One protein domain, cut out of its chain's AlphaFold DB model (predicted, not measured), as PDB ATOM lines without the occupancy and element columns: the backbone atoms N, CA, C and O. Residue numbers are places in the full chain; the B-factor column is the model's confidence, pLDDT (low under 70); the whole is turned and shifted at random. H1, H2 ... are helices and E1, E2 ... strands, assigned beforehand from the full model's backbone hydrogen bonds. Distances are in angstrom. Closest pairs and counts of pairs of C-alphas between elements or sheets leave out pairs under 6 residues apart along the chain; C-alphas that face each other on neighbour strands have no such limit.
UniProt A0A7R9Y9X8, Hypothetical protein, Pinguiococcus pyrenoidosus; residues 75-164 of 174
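This is residues 75 to 164 of the 174 residues of the protein "Hypothetical protein" of Pinguiococcus pyrenoidosus (UniProt A0A7R9Y9X8). A small, strongly twisted sheet of three strands, E2, E1 and E3, has helix H3 over one face; H2 packs on H3, and H4 and the short H1 each touch H2, neither of them on the sheet. The long hairpin of E1 and E2 reaches the other end of the elongated whole, and a tail of residues 150 to 164 with no named element follows H4. The printed part has 90 residues, with four named helices and three named strands in the order H1 H2 E1 E2 H3 E3 H4; the class is mixed, helices and strands. The sheet's order is E2 - E1 - E3, all antiparallel. The whole is only just compact, close to loose, with a radius of gyration of the C-alphas of 14.3 A and spans of 44 by 28 by 27 A.

E1, residues 97 to 107, is the inner strand and bends by 97 degrees at residue 104. E2, residues 110 to 117, is an edge strand and forms a hairpin with E1; N 100 and O 114 are within hydrogen-bond range at 2.8 A. On the other side of E1 is E3, residues 133 to 136, antiparallel to it, with N 101 and O 134 at 2.8 A. H3, residues 118 to 127, is on the sheet at a height of 9.3 A, two layers with helix on one face; it runs along the strands, at 6 degrees to E1 on the local plane. E2, H3 and E3 form a split strand-helix-strand unit, two strands running the same way with E1 between them, and its crossover is right-handed. H2, residues 83 to 92, is the hub, touching three helices. H2 and H3 touch, closest at the C-alphas of Ala 91 and Ala 119, 4.9 A, and run opposite ways at a tilt of 35.2 degrees, only just steep. H4, residues 140 to 149, touches H2, closest at the C-alphas of Ala 91 and Leu 140, 6.7 A, at a steep tilt of 54 degrees, the same way. H1, residues 76 to 79, and H2 only just touch, only at the corner, with 3 pairs of C-alphas within 8 A, the closest those of Val 77 and Ala 83, 5.3 A. H3 and H4 are apart. In H2, H3 and H4 every O i to N i+4 pair is within hydrogen-bond range; H1 is too short for such a pair.

E1 measures 22.7 A from first to last C-alpha, E2 21.0 A and E3 10.0 A. H3 measures 14.4 A, H2 and H4 14.2 A each, and H1 5.2 A. H1 begins at C-alpha 76, (150.547, 127.249, 94.638), and H4 ends at C-alpha 149, (140.622, 143.580, 95.378).

The two C-alphas farthest apart are those of His 108 and Gly 151, 46.0 A. The printed part has no cut, and the links between named elements are tight. Mean pLDDT of the printed part is 88.6; residue 107 and residues 152 to 156 are under 70.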
ATOM      1  N   TRP A  75     150.641 125.339  90.297       91.44
ATOM      2  CA  TRP A  75     149.588 125.582  91.285       91.44
ATOM      3  C   TRP A  75     150.183 125.802  92.686       91.44
ATOM      4  O   TRP A  75     150.821 124.888  93.221       91.44
ATOM      5  N   PRO A  76     149.953 126.963  93.331       90.94
ATOM      6  CA  PRO A  76     150.547 127.249  94.638       90.94
ATOM      7  C   PRO A  76     150.161 126.241  95.724       90.94
ATOM      8  O   PRO A  76     151.003 125.877  96.540       90.94
ATOM      9  N   VAL A  77     148.931 125.708  95.692       91.56
ATOM     10  CA  VAL A  77     148.488 124.683  96.654       91.56
ATOM     11  C   VAL A  77     149.284 123.382  96.547       91.56
ATOM     12  O   VAL A  77     149.504 122.718  97.553       91.56
ATOM     13  N   TYR A  78     149.741 123.027  95.344       91.12
ATOM     14  CA  TYR A  78     150.515 121.810  95.103       91.12
ATOM     15  C   TYR A  78     151.960 121.941  95.596       91.12
ATOM     16  O   TYR A  78     152.576 120.960  95.995       91.12
ATOM     17  N   ARG A  79     152.492 123.169  95.591       89.94
ATOM     18  CA  ARG A  79     153.840 123.491  96.079       89.94
ATOM     19  C   ARG A  79     153.884 123.775  97.581       89.94
ATOM     20  O   ARG A  79     154.970 123.915  98.137       89.94
ATOM     21  N   ALA A  80     152.729 123.905  98.232       91.25
ATOM     22  CA  ALA A  80     152.652 124.164  99.659       91.25
ATOM     23  C   ALA A  80     153.087 122.931 100.464       91.25
ATOM     24  O   ALA A  80     152.625 121.824 100.207       91.25
ATOM     25  N   GLU A  81     153.917 123.137 101.491       94.00
ATOM     26  CA  GLU A  81     154.309 122.069 102.428       94.00
ATOM     27  C   GLU A  81     153.096 121.470 103.161       94.00
ATOM     28  O   GLU A  81     153.025 120.266 103.386       94.00
ATOM     29  N   ASP A  82     152.124 122.322 103.503       94.75
ATOM     30  CA  ASP A  82     150.828 121.950 104.073       94.75
ATOM     31  C   ASP A  82     149.725 122.639 103.256       94.75
ATOM     32  O   ASP A  82     149.392 123.812 103.467       94.75
ATOM     33  N   ALA A  83     149.174 121.902 102.288       93.75
ATOM     34  CA  ALA A  83     148.099 122.371 101.417       93.75
ATOM     35  C   ALA A  83     146.850 122.788 102.208       93.75
ATOM     36  O   ALA A  83     146.198 123.773 101.862       93.75
ATOM     37  N   VAL A  84     146.527 122.086 103.300       95.25
ATOM     38  CA  VAL A  84     145.340 122.392 104.108       95.25
ATOM     39  C   VAL A  84     145.547 123.704 104.861       95.25
ATOM     40  O   VAL A  84     144.672 124.566 104.825       95.25
ATOM     41  N   ALA A  85     146.722 123.915 105.462       95.19
ATOM     42  CA  ALA A  85     147.070 125.194 106.086       95.19
ATOM     43  C   ALA A  85     147.120 126.345 105.074       95.19
ATOM     44  O   ALA A  85     146.763 127.476 105.402       95.19
ATOM     45  N   PHE A  86     147.587 126.085 103.851       93.62
ATOM     46  CA  PHE A  86     147.599 127.081 102.783       93.62
ATOM     47  C   PHE A  86     146.177 127.543 102.435       93.62
ATOM     48  O   PHE A  86     145.902 128.745 102.448       93.62
ATOM     49  N   LEU A  87     145.256 126.601 102.207       94.06
ATOM     50  CA  LEU A  87     143.850 126.908 101.935       94.06
ATOM     51  C   LEU A  87     143.162 127.565 103.142       94.06
ATOM     52  O   LEU A  87     142.365 128.483 102.961       94.06
ATOM     53  N   GLU A  88     143.508 127.157 104.368       94.56
ATOM     54  CA  GLU A  88     142.988 127.751 105.605       94.56
ATOM     55  C   GLU A  88     143.315 129.248 105.678       94.56
ATOM     56  O   GLU A  88     142.445 130.048 106.010       94.56
ATOM     57  N   ARG A  89     144.540 129.656 105.311       92.06
ATOM     58  CA  ARG A  89     144.940 131.076 105.304       92.06
ATOM     59  C   ARG A  89     144.159 131.918 104.301       92.06
ATOM     60  O   ARG A  89     143.916 133.092 104.576       92.06
ATOM     61  N   ILE A  90     143.795 131.347 103.152       91.94
ATOM     62  CA  ILE A  90     142.922 132.013 102.174       91.94
ATOM     63  C   ILE A  90     141.531 132.154 102.787       91.94
ATOM     64  O   ILE A  90     141.011 133.260 102.903       91.94
ATOM     65  N   ALA A  91     140.974 131.037 103.253       93.25
ATOM     66  CA  ALA A  91     139.641 130.975 103.827       93.25
ATOM     67  C   ALA A  91     139.480 131.808 105.104       93.25
ATOM     68  O   ALA A  91     138.357 132.119 105.453       93.25
ATOM     69  N   ALA A  92     140.554 132.120 105.836       92.56
ATOM     70  CA  ALA A  92     140.503 132.913 107.065       92.56
ATOM     71  C   ALA A  92     140.532 134.430 106.818       92.56
ATOM     72  O   ALA A  92     140.202 135.203 107.715       92.56
ATOM     73  N   GLN A  93     140.947 134.871 105.626       90.69
ATOM     74  CA  GLN A  93     140.953 136.294 105.250       90.69
ATOM     75  C   GLN A  93     139.604 136.777 104.707       90.69
ATOM     76  O   GLN A  93     139.373 137.980 104.523       90.69
ATOM     77  N   THR A  94     138.707 135.835 104.455       85.31
ATOM     78  CA  THR A  94     137.359 136.046 103.951       85.31
ATOM     79  C   THR A  94     136.397 135.243 104.816       85.31
ATOM     80  O   THR A  94     136.755 134.197 105.333       85.31
ATOM     81  N   ASP A  95     135.149 135.673 104.970       87.81
ATOM     82  CA  ASP A  95     134.136 134.840 105.631       87.81
ATOM     83  C   ASP A  95     133.614 133.769 104.654       87.81
ATOM     84  O   ASP A  95     132.420 133.685 104.374       87.81
ATOM     85  N   THR A  96     134.521 132.982 104.059       93.44
ATOM     86  CA  THR A  96     134.162 131.984 103.045       93.44
ATOM     87  C   THR A  96     133.307 130.898 103.672       93.44
ATOM     88  O   THR A  96     133.728 130.216 104.610       93.44
ATOM     89  N   MET A  97     132.123 130.710 103.101       95.56
ATOM     90  CA  MET A  97     131.188 129.660 103.475       95.56
ATOM     91  C   MET A  97     131.257 128.505 102.475       95.56
ATOM     92  O   MET A  97     131.618 128.690 101.312       95.56
ATOM     93  N   GLY A  98     130.891 127.316 102.937       94.75
ATOM     94  CA  GLY A  98     130.657 126.147 102.100       94.75
ATOM     95  C   GLY A  98     129.692 125.186 102.783       94.75
ATOM     96  O   GLY A  98     129.339 125.367 103.951       94.75
ATOM     97  N   SER A  99     129.272 124.158 102.054       94.88
ATOM     98  CA  SER A  99     128.372 123.132 102.572       94.88
ATOM     99  C   SER A  99     129.183 121.951 103.100       94.88
ATOM    100  O   SER A  99     129.971 121.358 102.364       94.88
ATOM    101  N   VAL A 100     129.010 121.610 104.374       94.69
ATOM    102  CA  VAL A 100     129.657 120.470 105.027       94.69
ATOM    103  C   VAL A 100     128.666 119.318 105.083       94.69
ATOM    104  O   VAL A 100     127.628 119.412 105.735       94.69
ATOM    105  N   ALA A 101     128.991 118.235 104.383       92.38
ATOM    106  CA  ALA A 101     128.219 117.005 104.363       92.38
ATOM    107  C   ALA A 101     128.796 115.986 105.350       92.38
ATOM    108  O   ALA A 101     129.974 115.640 105.248       92.38
ATOM    109  N   THR A 102     127.967 115.449 106.245       89.31
ATOM    110  CA  THR A 102     128.361 114.338 107.120       89.31
ATOM    111  C   THR A 102     128.125 113.021 106.384       89.31
ATOM    112  O   THR A 102     126.997 112.586 106.159       89.31
ATOM    113  N   CYS A 103     129.209 112.377 105.960       86.06
ATOM    114  CA  CYS A 103     129.186 111.202 105.089       86.06
ATOM    115  C   CYS A 103     128.890 109.890 105.829       86.06
ATOM    116  O   CYS A 103     128.636 108.877 105.176       86.06
ATOM    117  N   GLU A 104     128.912 109.894 107.163       82.81
ATOM    118  CA  GLU A 104     128.615 108.716 107.990       82.81
ATOM    119  C   GLU A 104     127.118 108.401 108.061       82.81
ATOM    120  O   GLU A 104     126.728 107.255 108.290       82.81
ATOM    121  N   GLN A 105     126.269 109.404 107.831       72.44
ATOM    122  CA  GLN A 105     124.820 109.279 107.915       72.44
ATOM    123  C   GLN A 105     124.205 109.624 106.561       72.44
ATOM    124  O   GLN A 105     124.240 110.761 106.095       72.44
ATOM    125  N   ARG A 106     123.639 108.612 105.901       71.19
ATOM    126  CA  ARG A 106     122.811 108.824 104.712       71.19
ATOM    127  C   ARG A 106     121.367 109.016 105.145       71.19
ATOM    128  O   ARG A 106     120.796 108.128 105.776       71.19
ATOM    129  N   PHE A 107     120.772 110.134 104.748       62.66
ATOM    130  CA  PHE A 107     119.341 110.361 104.876       62.66
ATOM    131  C   PHE A 107     118.726 110.272 103.473       62.66
ATOM    132  O   PHE A 107     118.807 111.196 102.668       62.66
ATOM    133  N   HIS A 108     118.145 109.112 103.149       71.50
ATOM    134  CA  HIS A 108     117.750 108.732 101.784       71.50
ATOM    135  C   HIS A 108     118.943 108.665 100.804       71.50
ATOM    136  O   HIS A 108     119.940 108.004 101.095       71.50
ATOM    137  N   SER A 109     118.824 109.274  99.616       71.50
ATOM    138  CA  SER A 109     119.877 109.323  98.594       71.50
ATOM    139  C   SER A 109     120.875 110.465  98.798       71.50
ATOM    140  O   SER A 109     121.819 110.555  98.018       71.50
ATOM    141  N   ASP A 110     120.672 111.331  99.800       74.00
ATOM    142  CA  ASP A 110     121.561 112.458 100.085       74.00
ATOM    143  C   ASP A 110     122.220 112.327 101.468       74.00
ATOM    144  O   ASP A 110     121.801 111.550 102.333       74.00
ATOM    145  N   GLN A 111     123.311 113.058 101.647       82.75
ATOM    146  CA  GLN A 111     123.982 113.212 102.936       82.75
ATOM    147  C   GLN A 111     123.385 114.413 103.664       82.75
ATOM    148  O   GLN A 111     123.007 115.397 103.023       82.75
ATOM    149  N   GLU A 112     123.313 114.351 104.994       85.88
ATOM    150  CA  GLU A 112     122.963 115.532 105.782       85.88
ATOM    151  C   GLU A 112     124.016 116.620 105.553       85.88
ATOM    152  O   GLU A 112     125.219 116.348 105.572       85.88
ATOM    153  N   ARG A 113     123.552 117.845 105.287       89.56
ATOM    154  CA  ARG A 113     124.400 118.995 104.977       89.56
ATOM    155  C   ARG A 113     124.085 120.152 105.898       89.56
ATOM    156  O   ARG A 113     122.922 120.468 106.133       89.56
ATOM    157  N   THR A 114     125.134 120.823 106.340       92.06
ATOM    158  CA  THR A 114     125.044 122.081 107.077       92.06
ATOM    159  C   THR A 114     125.964 123.106 106.437       92.06
ATOM    160  O   THR A 114     127.041 122.763 105.951       92.06
ATOM    161  N   ASP A 115     125.547 124.366 106.405       95.38
ATOM    162  CA  ASP A 115     126.432 125.439 105.963       95.38
ATOM    163  C   ASP A 115     127.435 125.763 107.072       95.38
ATOM    164  O   ASP A 115     127.084 125.847 108.252       95.38
ATOM    165  N   GLY A 116     128.695 125.952 106.696       94.81
ATOM    166  CA  GLY A 116     129.782 126.171 107.638       94.81
ATOM    167  C   GLY A 116     130.868 127.083 107.089       94.81
ATOM    168  O   GLY A 116     131.020 127.264 105.880       94.81
ATOM    169  N   ASN A 117     131.642 127.665 108.002       96.44
ATOM    170  CA  ASN A 117     132.808 128.460 107.642       96.44
ATOM    171  C   ASN A 117     133.946 127.541 107.166       96.44
ATOM    172  O   ASN A 117     134.338 126.598 107.861       96.44
ATOM    173  N   ALA A 118     134.503 127.841 105.995       96.62
ATOM    174  CA  ALA A 118     135.533 127.025 105.367       96.62
ATOM    175  C   ALA A 118     136.846 127.001 106.167       96.62
ATOM    176  O   ALA A 118     137.484 125.953 106.255       96.62
ATOM    177  N   ALA A 119     137.244 128.117 106.788       96.56
ATOM    178  CA  ALA A 119     138.461 128.156 107.601       96.56
ATOM    179  C   ALA A 119     138.334 127.263 108.839       96.56
ATOM    180  O   ALA A 119     139.276 126.551 109.182       96.56
ATOM    181  N   GLU A 120     137.169 127.257 109.490       97.06
ATOM    182  CA  GLU A 120     136.918 126.362 110.623       97.06
ATOM    183  C   GLU A 120     136.917 124.891 110.203       97.06
ATOM    184  O   GLU A 120     137.533 124.060 110.871       97.06
ATOM    185  N   PHE A 121     136.306 124.563 109.061       97.19
ATOM    186  CA  PHE A 121     136.368 123.207 108.516       97.19
ATOM    187  C   PHE A 121     137.818 122.756 108.272       97.19
ATOM    188  O   PHE A 121     138.215 121.673 108.705       97.19
ATOM    189  N   LEU A 122     138.637 123.595 107.629       96.81
ATOM    190  CA  LEU A 122     140.041 123.283 107.341       96.81
ATOM    191  C   LEU A 122     140.873 123.138 108.629       96.81
ATOM    192  O   LEU A 122     141.698 122.227 108.719       96.81
ATOM    193  N   ARG A 123     140.609 123.946 109.668       97.12
ATOM    194  CA  ARG A 123     141.218 123.770 111.002       97.12
ATOM    195  C   ARG A 123     140.881 122.417 111.614       97.12
ATOM    196  O   ARG A 123     141.789 121.721 112.072       97.12
ATOM    197  N   ARG A 124     139.600 122.032 111.609       97.06
ATOM    198  CA  ARG A 124     139.148 120.717 112.091       97.06
ATOM    199  C   ARG A 124     139.819 119.590 111.307       97.06
ATOM    200  O   ARG A 124     140.310 118.638 111.906       97.06
ATOM    201  N   MET A 125     139.923 119.723 109.983       96.00
ATOM    202  CA  MET A 125     140.601 118.747 109.122       96.00
ATOM    203  C   MET A 125     142.068 118.548 109.523       96.00
ATOM    204  O   MET A 125     142.500 117.409 109.687       96.00
ATOM    205  N   ARG A 126     142.816 119.631 109.777       95.81
ATOM    206  CA  ARG A 126     144.218 119.558 110.238       95.81
ATOM    207  C   ARG A 126     144.373 118.905 111.609       95.81
ATOM    208  O   ARG A 126     145.390 118.273 111.872       95.81
ATOM    209  N   ARG A 127     143.371 119.046 112.480       96.44
ATOM    210  CA  ARG A 127     143.329 118.396 113.800       96.44
ATOM    211  C   ARG A 127     142.851 116.941 113.749       96.44
ATOM    212  O   ARG A 127     142.890 116.263 114.768       96.44
ATOM    213  N   GLY A 128     142.403 116.454 112.588       95.31
ATOM    214  CA  GLY A 128     141.788 115.131 112.451       95.31
ATOM    215  C   GLY A 128     140.348 115.054 112.977       95.31
ATOM    216  O   GLY A 128     139.827 113.962 113.162       95.31
ATOM    217  N   GLU A 129     139.694 116.196 113.195       95.56
ATOM    218  CA  GLU A 129     138.346 116.338 113.776       95.56
ATOM    219  C   GLU A 129     137.231 116.428 112.711       95.56
ATOM    220  O   GLU A 129     136.066 116.652 113.039       95.56
ATOM    221  N   ALA A 130     137.584 116.312 111.427       92.50
ATOM    222  CA  ALA A 130     136.657 116.333 110.288       92.50
ATOM    223  C   ALA A 130     136.592 114.973 109.561       92.50
ATOM    224  O   ALA A 130     136.287 114.909 108.372       92.50
ATOM    225  N   GLN A 131     136.942 113.879 110.247       90.06
ATOM    226  CA  GLN A 131     136.792 112.535 109.686       90.06
ATOM    227  C   GLN A 131     135.315 112.255 109.410       90.06
ATOM    228  O   GLN A 131     134.467 112.533 110.249       90.06
ATOM    229  N   GLY A 132     135.019 111.740 108.217       89.62
ATOM    230  CA  GLY A 132     133.642 111.492 107.799       89.62
ATOM    231  C   GLY A 132     132.891 112.736 107.320       89.62
ATOM    232  O   GLY A 132     131.797 112.577 106.792       89.62
ATOM    233  N   ASP A 133     133.465 113.939 107.405       93.88
ATOM    234  CA  ASP A 133     132.866 115.149 106.840       93.88
ATOM    235  C   ASP A 133     133.477 115.495 105.469       93.88
ATOM    236  O   ASP A 133     134.654 115.246 105.196       93.88
ATOM    237  N   TYR A 134     132.681 116.114 104.598       93.25
ATOM    238  CA  TYR A 134     133.090 116.560 103.266       93.25
ATOM    239  C   TYR A 134     132.636 117.996 103.003       93.25
ATOM    240  O   TYR A 134     131.443 118.289 103.033       93.25
ATOM    241  N   LEU A 135     133.581 118.892 102.714       94.88
ATOM    242  CA  LEU A 135     133.289 120.274 102.333       94.88
ATOM    243  C   LEU A 135     133.079 120.373 100.814       94.88
ATOM    244  O   LEU A 135     133.993 120.072 100.045       94.88
ATOM    245  N   LYS A 136     131.904 120.849 100.388       93.12
ATOM    246  CA  LYS A 136     131.573 121.173  98.990       93.12
ATOM    247  C   LYS A 136     131.110 122.620  98.831       93.12
ATOM    248  O   LYS A 136     130.899 123.326  99.815       93.12
ATOM    249  N   ASP A 137     130.952 123.045  97.578       90.50
ATOM    250  CA  ASP A 137     130.458 124.378  97.188       90.50
ATOM    251  C   ASP A 137     131.230 125.532  97.856       90.50
ATOM    252  O   ASP A 137     130.707 126.611  98.115       90.50
ATOM    253  N   CYS A 138     132.509 125.295  98.160       91.38
ATOM    254  CA  CYS A 138     133.390 126.274  98.775       91.38
ATOM    255  C   CYS A 138     134.093 127.086  97.680       91.38
ATOM    256  O   CYS A 138     135.036 126.616  97.037       91.38
ATOM    257  N   HIS A 139     133.646 128.321  97.462       90.19
ATOM    258  CA  HIS A 139     134.146 129.187  96.391       90.19
ATOM    259  C   HIS A 139     135.441 129.930  96.771       90.19
ATOM    260  O   HIS A 139     135.504 131.160  96.746       90.19
ATOM    261  N   LEU A 140     136.513 129.197  97.093       91.06
ATOM    262  CA  LEU A 140     137.809 129.800  97.455       91.06
ATOM    263  C   LEU A 140     138.414 130.668  96.341       91.06
ATOM    264  O   LEU A 140     139.199 131.566  96.632       91.06
ATOM    265  N   ALA A 141     138.054 130.437  95.075       89.88
ATOM    266  CA  ALA A 141     138.519 131.272  93.964       89.88
ATOM    267  C   ALA A 141     137.995 132.712  94.092       89.88
ATOM    268  O   ALA A 141     138.761 133.661  93.963       89.88
ATOM    269  N   LEU A 142     136.724 132.867  94.479       88.19
ATOM    270  CA  LEU A 142     136.133 134.177  94.754       88.19
ATOM    271  C   LEU A 142     136.780 134.838  95.976       88.19
ATOM    272  O   LEU A 142     136.975 136.050  95.992       88.19
ATOM    273  N   ALA A 143     137.145 134.051  96.993       89.31
ATOM    274  CA  ALA A 143     137.870 134.563  98.153       89.31
ATOM    275  C   ALA A 143     139.228 135.160  97.757       89.31
ATOM    276  O   ALA A 143     139.566 136.264  98.180       89.31
ATOM    277  N   CYS A 144     139.975 134.476  96.888       89.56
ATOM    278  CA  CYS A 144     141.213 134.993  96.311       89.56
ATOM    279  C   CYS A 144     141.006 136.341  95.602       89.56
ATOM    280  O   CYS A 144     141.759 137.282  95.852       89.56
ATOM    281  N   ASP A 145     139.965 136.470  94.775       87.75
ATOM    282  CA  ASP A 145     139.659 137.728  94.081       87.75
ATOM    283  C   ASP A 145     139.283 138.854  95.050       87.75
ATOM    284  O   ASP A 145     139.751 139.987  94.906       87.75
ATOM    285  N   GLN A 146     138.507 138.548  96.094       87.56
ATOM    286  CA  GLN A 146     138.194 139.504  97.156       87.56
ATOM    287  C   GLN A 146     139.457 139.984  97.876       87.56
ATOM    288  O   GLN A 146     139.601 141.185  98.108       87.56
ATOM    289  N   ILE A 147     140.382 139.081  98.203       87.56
ATOM    290  CA  ILE A 147     141.649 139.431  98.853       87.56
ATOM    291  C   ILE A 147     142.477 140.348  97.940       87.56
ATOM    292  O   ILE A 147     142.893 141.423  98.380       87.56
ATOM    293  N   ARG A 148     142.621 140.001  96.652       86.25
ATOM    294  CA  ARG A 148     143.314 140.841  95.654       86.25
ATOM    295  C   ARG A 148     142.684 142.228  95.535       86.25
ATOM    296  O   ARG A 148     143.395 143.229  95.522       86.25
ATOM    297  N   SER A 149     141.351 142.307  95.501       85.62
ATOM    298  CA  SER A 149     140.622 143.580  95.378       85.62
ATOM    299  C   SER A 149     140.871 144.543  96.546       85.62
ATOM    300  O   SER A 149     140.766 145.758  96.382       85.62
ATOM    301  N   ARG A 150     141.250 144.021  97.721       86.75
ATOM    302  CA  ARG A 150     141.581 144.808  98.922       86.75
ATOM    303  C   ARG A 150     143.023 145.328  98.921       86.75
ATOM    304  O   ARG A 150     143.435 145.947  99.899       86.75
ATOM    305  N   GLY A 151     143.789 145.083  97.855       76.12
ATOM    306  CA  GLY A 151     145.198 145.471  97.758       76.12
ATOM    307  C   GLY A 151     146.127 144.632  98.638       76.12
ATOM    308  O   GLY A 151     147.256 145.046  98.893       76.12
ATOM    309  N   ALA A 152     145.654 143.479  99.122       68.81
ATOM    310  CA  ALA A 152     146.517 142.480  99.733       68.81
ATOM    311  C   ALA A 152     147.374 141.804  98.653       68.81
ATOM    312  O   ALA A 152     147.037 141.843  97.467       68.81
ATOM    313  N   ASP A 153     148.492 141.219  99.082       63.19
ATOM    314  CA  ASP A 153     149.524 140.664  98.210       63.19
ATOM    315  C   ASP A 153     148.931 139.807  97.077       63.19
ATOM    316  O   ASP A 153     148.047 138.978  97.295       63.19
ATOM    317  N   THR A 154     149.399 140.007  95.844       56.38
ATOM    318  CA  THR A 154     148.841 139.385  94.624       56.38
ATOM    319  C   THR A 154     149.009 137.861  94.567       56.38
ATOM    320  O   THR A 154     148.574 137.219  93.612       56.38
ATOM    321  N   GLU A 155     149.629 137.271  95.587       64.25
ATOM    322  CA  GLU A 155     149.993 135.858  95.663       64.25
ATOM    323  C   GLU A 155     148.818 134.925  96.013       64.25
ATOM    324  O   GLU A 155     148.945 133.705  95.925       64.25
ATOM    325  N   PHE A 156     147.642 135.454  96.367       69.69
ATOM    326  CA  PHE A 156     146.479 134.619  96.678       69.69
ATOM    327  C   PHE A 156     145.838 134.058  95.402       69.69
ATOM    328  O   PHE A 156     144.794 134.511  94.948       69.69
ATOM    329  N   SER A 157     146.471 133.064  94.785       84.06
ATOM    330  CA  SER A 157     145.798 132.044  93.983       84.06
ATOM    331  C   SER A 157     146.180 130.684  94.541       84.06
ATOM    332  O   SER A 157     147.332 130.477  94.902       84.06
ATOM    333  N   PHE A 158     145.245 129.740  94.613       89.31
ATOM    334  CA  PHE A 158     145.575 128.368  95.017       89.31
ATOM    335  C   PHE A 158     145.742 127.430  93.822       89.31
ATOM    336  O   PHE A 158     146.422 126.417  93.943       89.31
ATOM    337  N   TYR A 159     145.203 127.798  92.661       91.19
ATOM    338  CA  TYR A 159     145.367 127.068  91.409       91.19
ATOM    339  C   TYR A 159     145.452 128.032  90.224       91.19
ATOM    340  O   TYR A 159     145.174 129.228  90.348       91.19
ATOM    341  N   VAL A 160     145.835 127.491  89.074       88.94
ATOM    342  CA  VAL A 160     145.728 128.153  87.775       88.94
ATOM    343  C   VAL A 160     144.776 127.318  86.934       88.94
ATOM    344  O   VAL A 160     144.879 126.093  86.917       88.94
ATOM    345  N   ARG A 161     143.816 127.954  86.262       88.94
ATOM    346  CA  ARG A 161     142.894 127.226  85.389       88.94
ATOM    347  C   ARG A 161     143.673 126.610  84.218       88.94
ATOM    348  O   ARG A 161     144.317 127.368  83.492       88.94
ATOM    349  N   PRO A 162     143.589 125.286  83.992       90.44
ATOM    350  CA  PRO A 162     144.239 124.659  82.849       90.44
ATOM    351  C   PRO A 162     143.740 125.230  81.521       90.44
ATOM    352  O   PRO A 162     142.548 125.498  81.363       90.44
ATOM    353  N   ALA A 163     144.631 125.328  80.531       89.62
ATOM    354  CA  ALA A 163     144.293 125.823  79.192       89.62
ATOM    355  C   ALA A 163     143.182 125.003  78.502       89.62
ATOM    356  O   ALA A 163     142.456 125.532  77.665       89.62
ATOM    357  N   PHE A 164     143.020 123.732  78.886       91.62
ATOM    358  CA  PHE A 164     141.944 122.846  78.424       91.62
ATOM    359  C   PHE A 164     140.533 123.323  78.773       91.62
ATOM    360  O   PHE A 164     139.585 122.890  78.129       91.62
TER     361      PHE A 164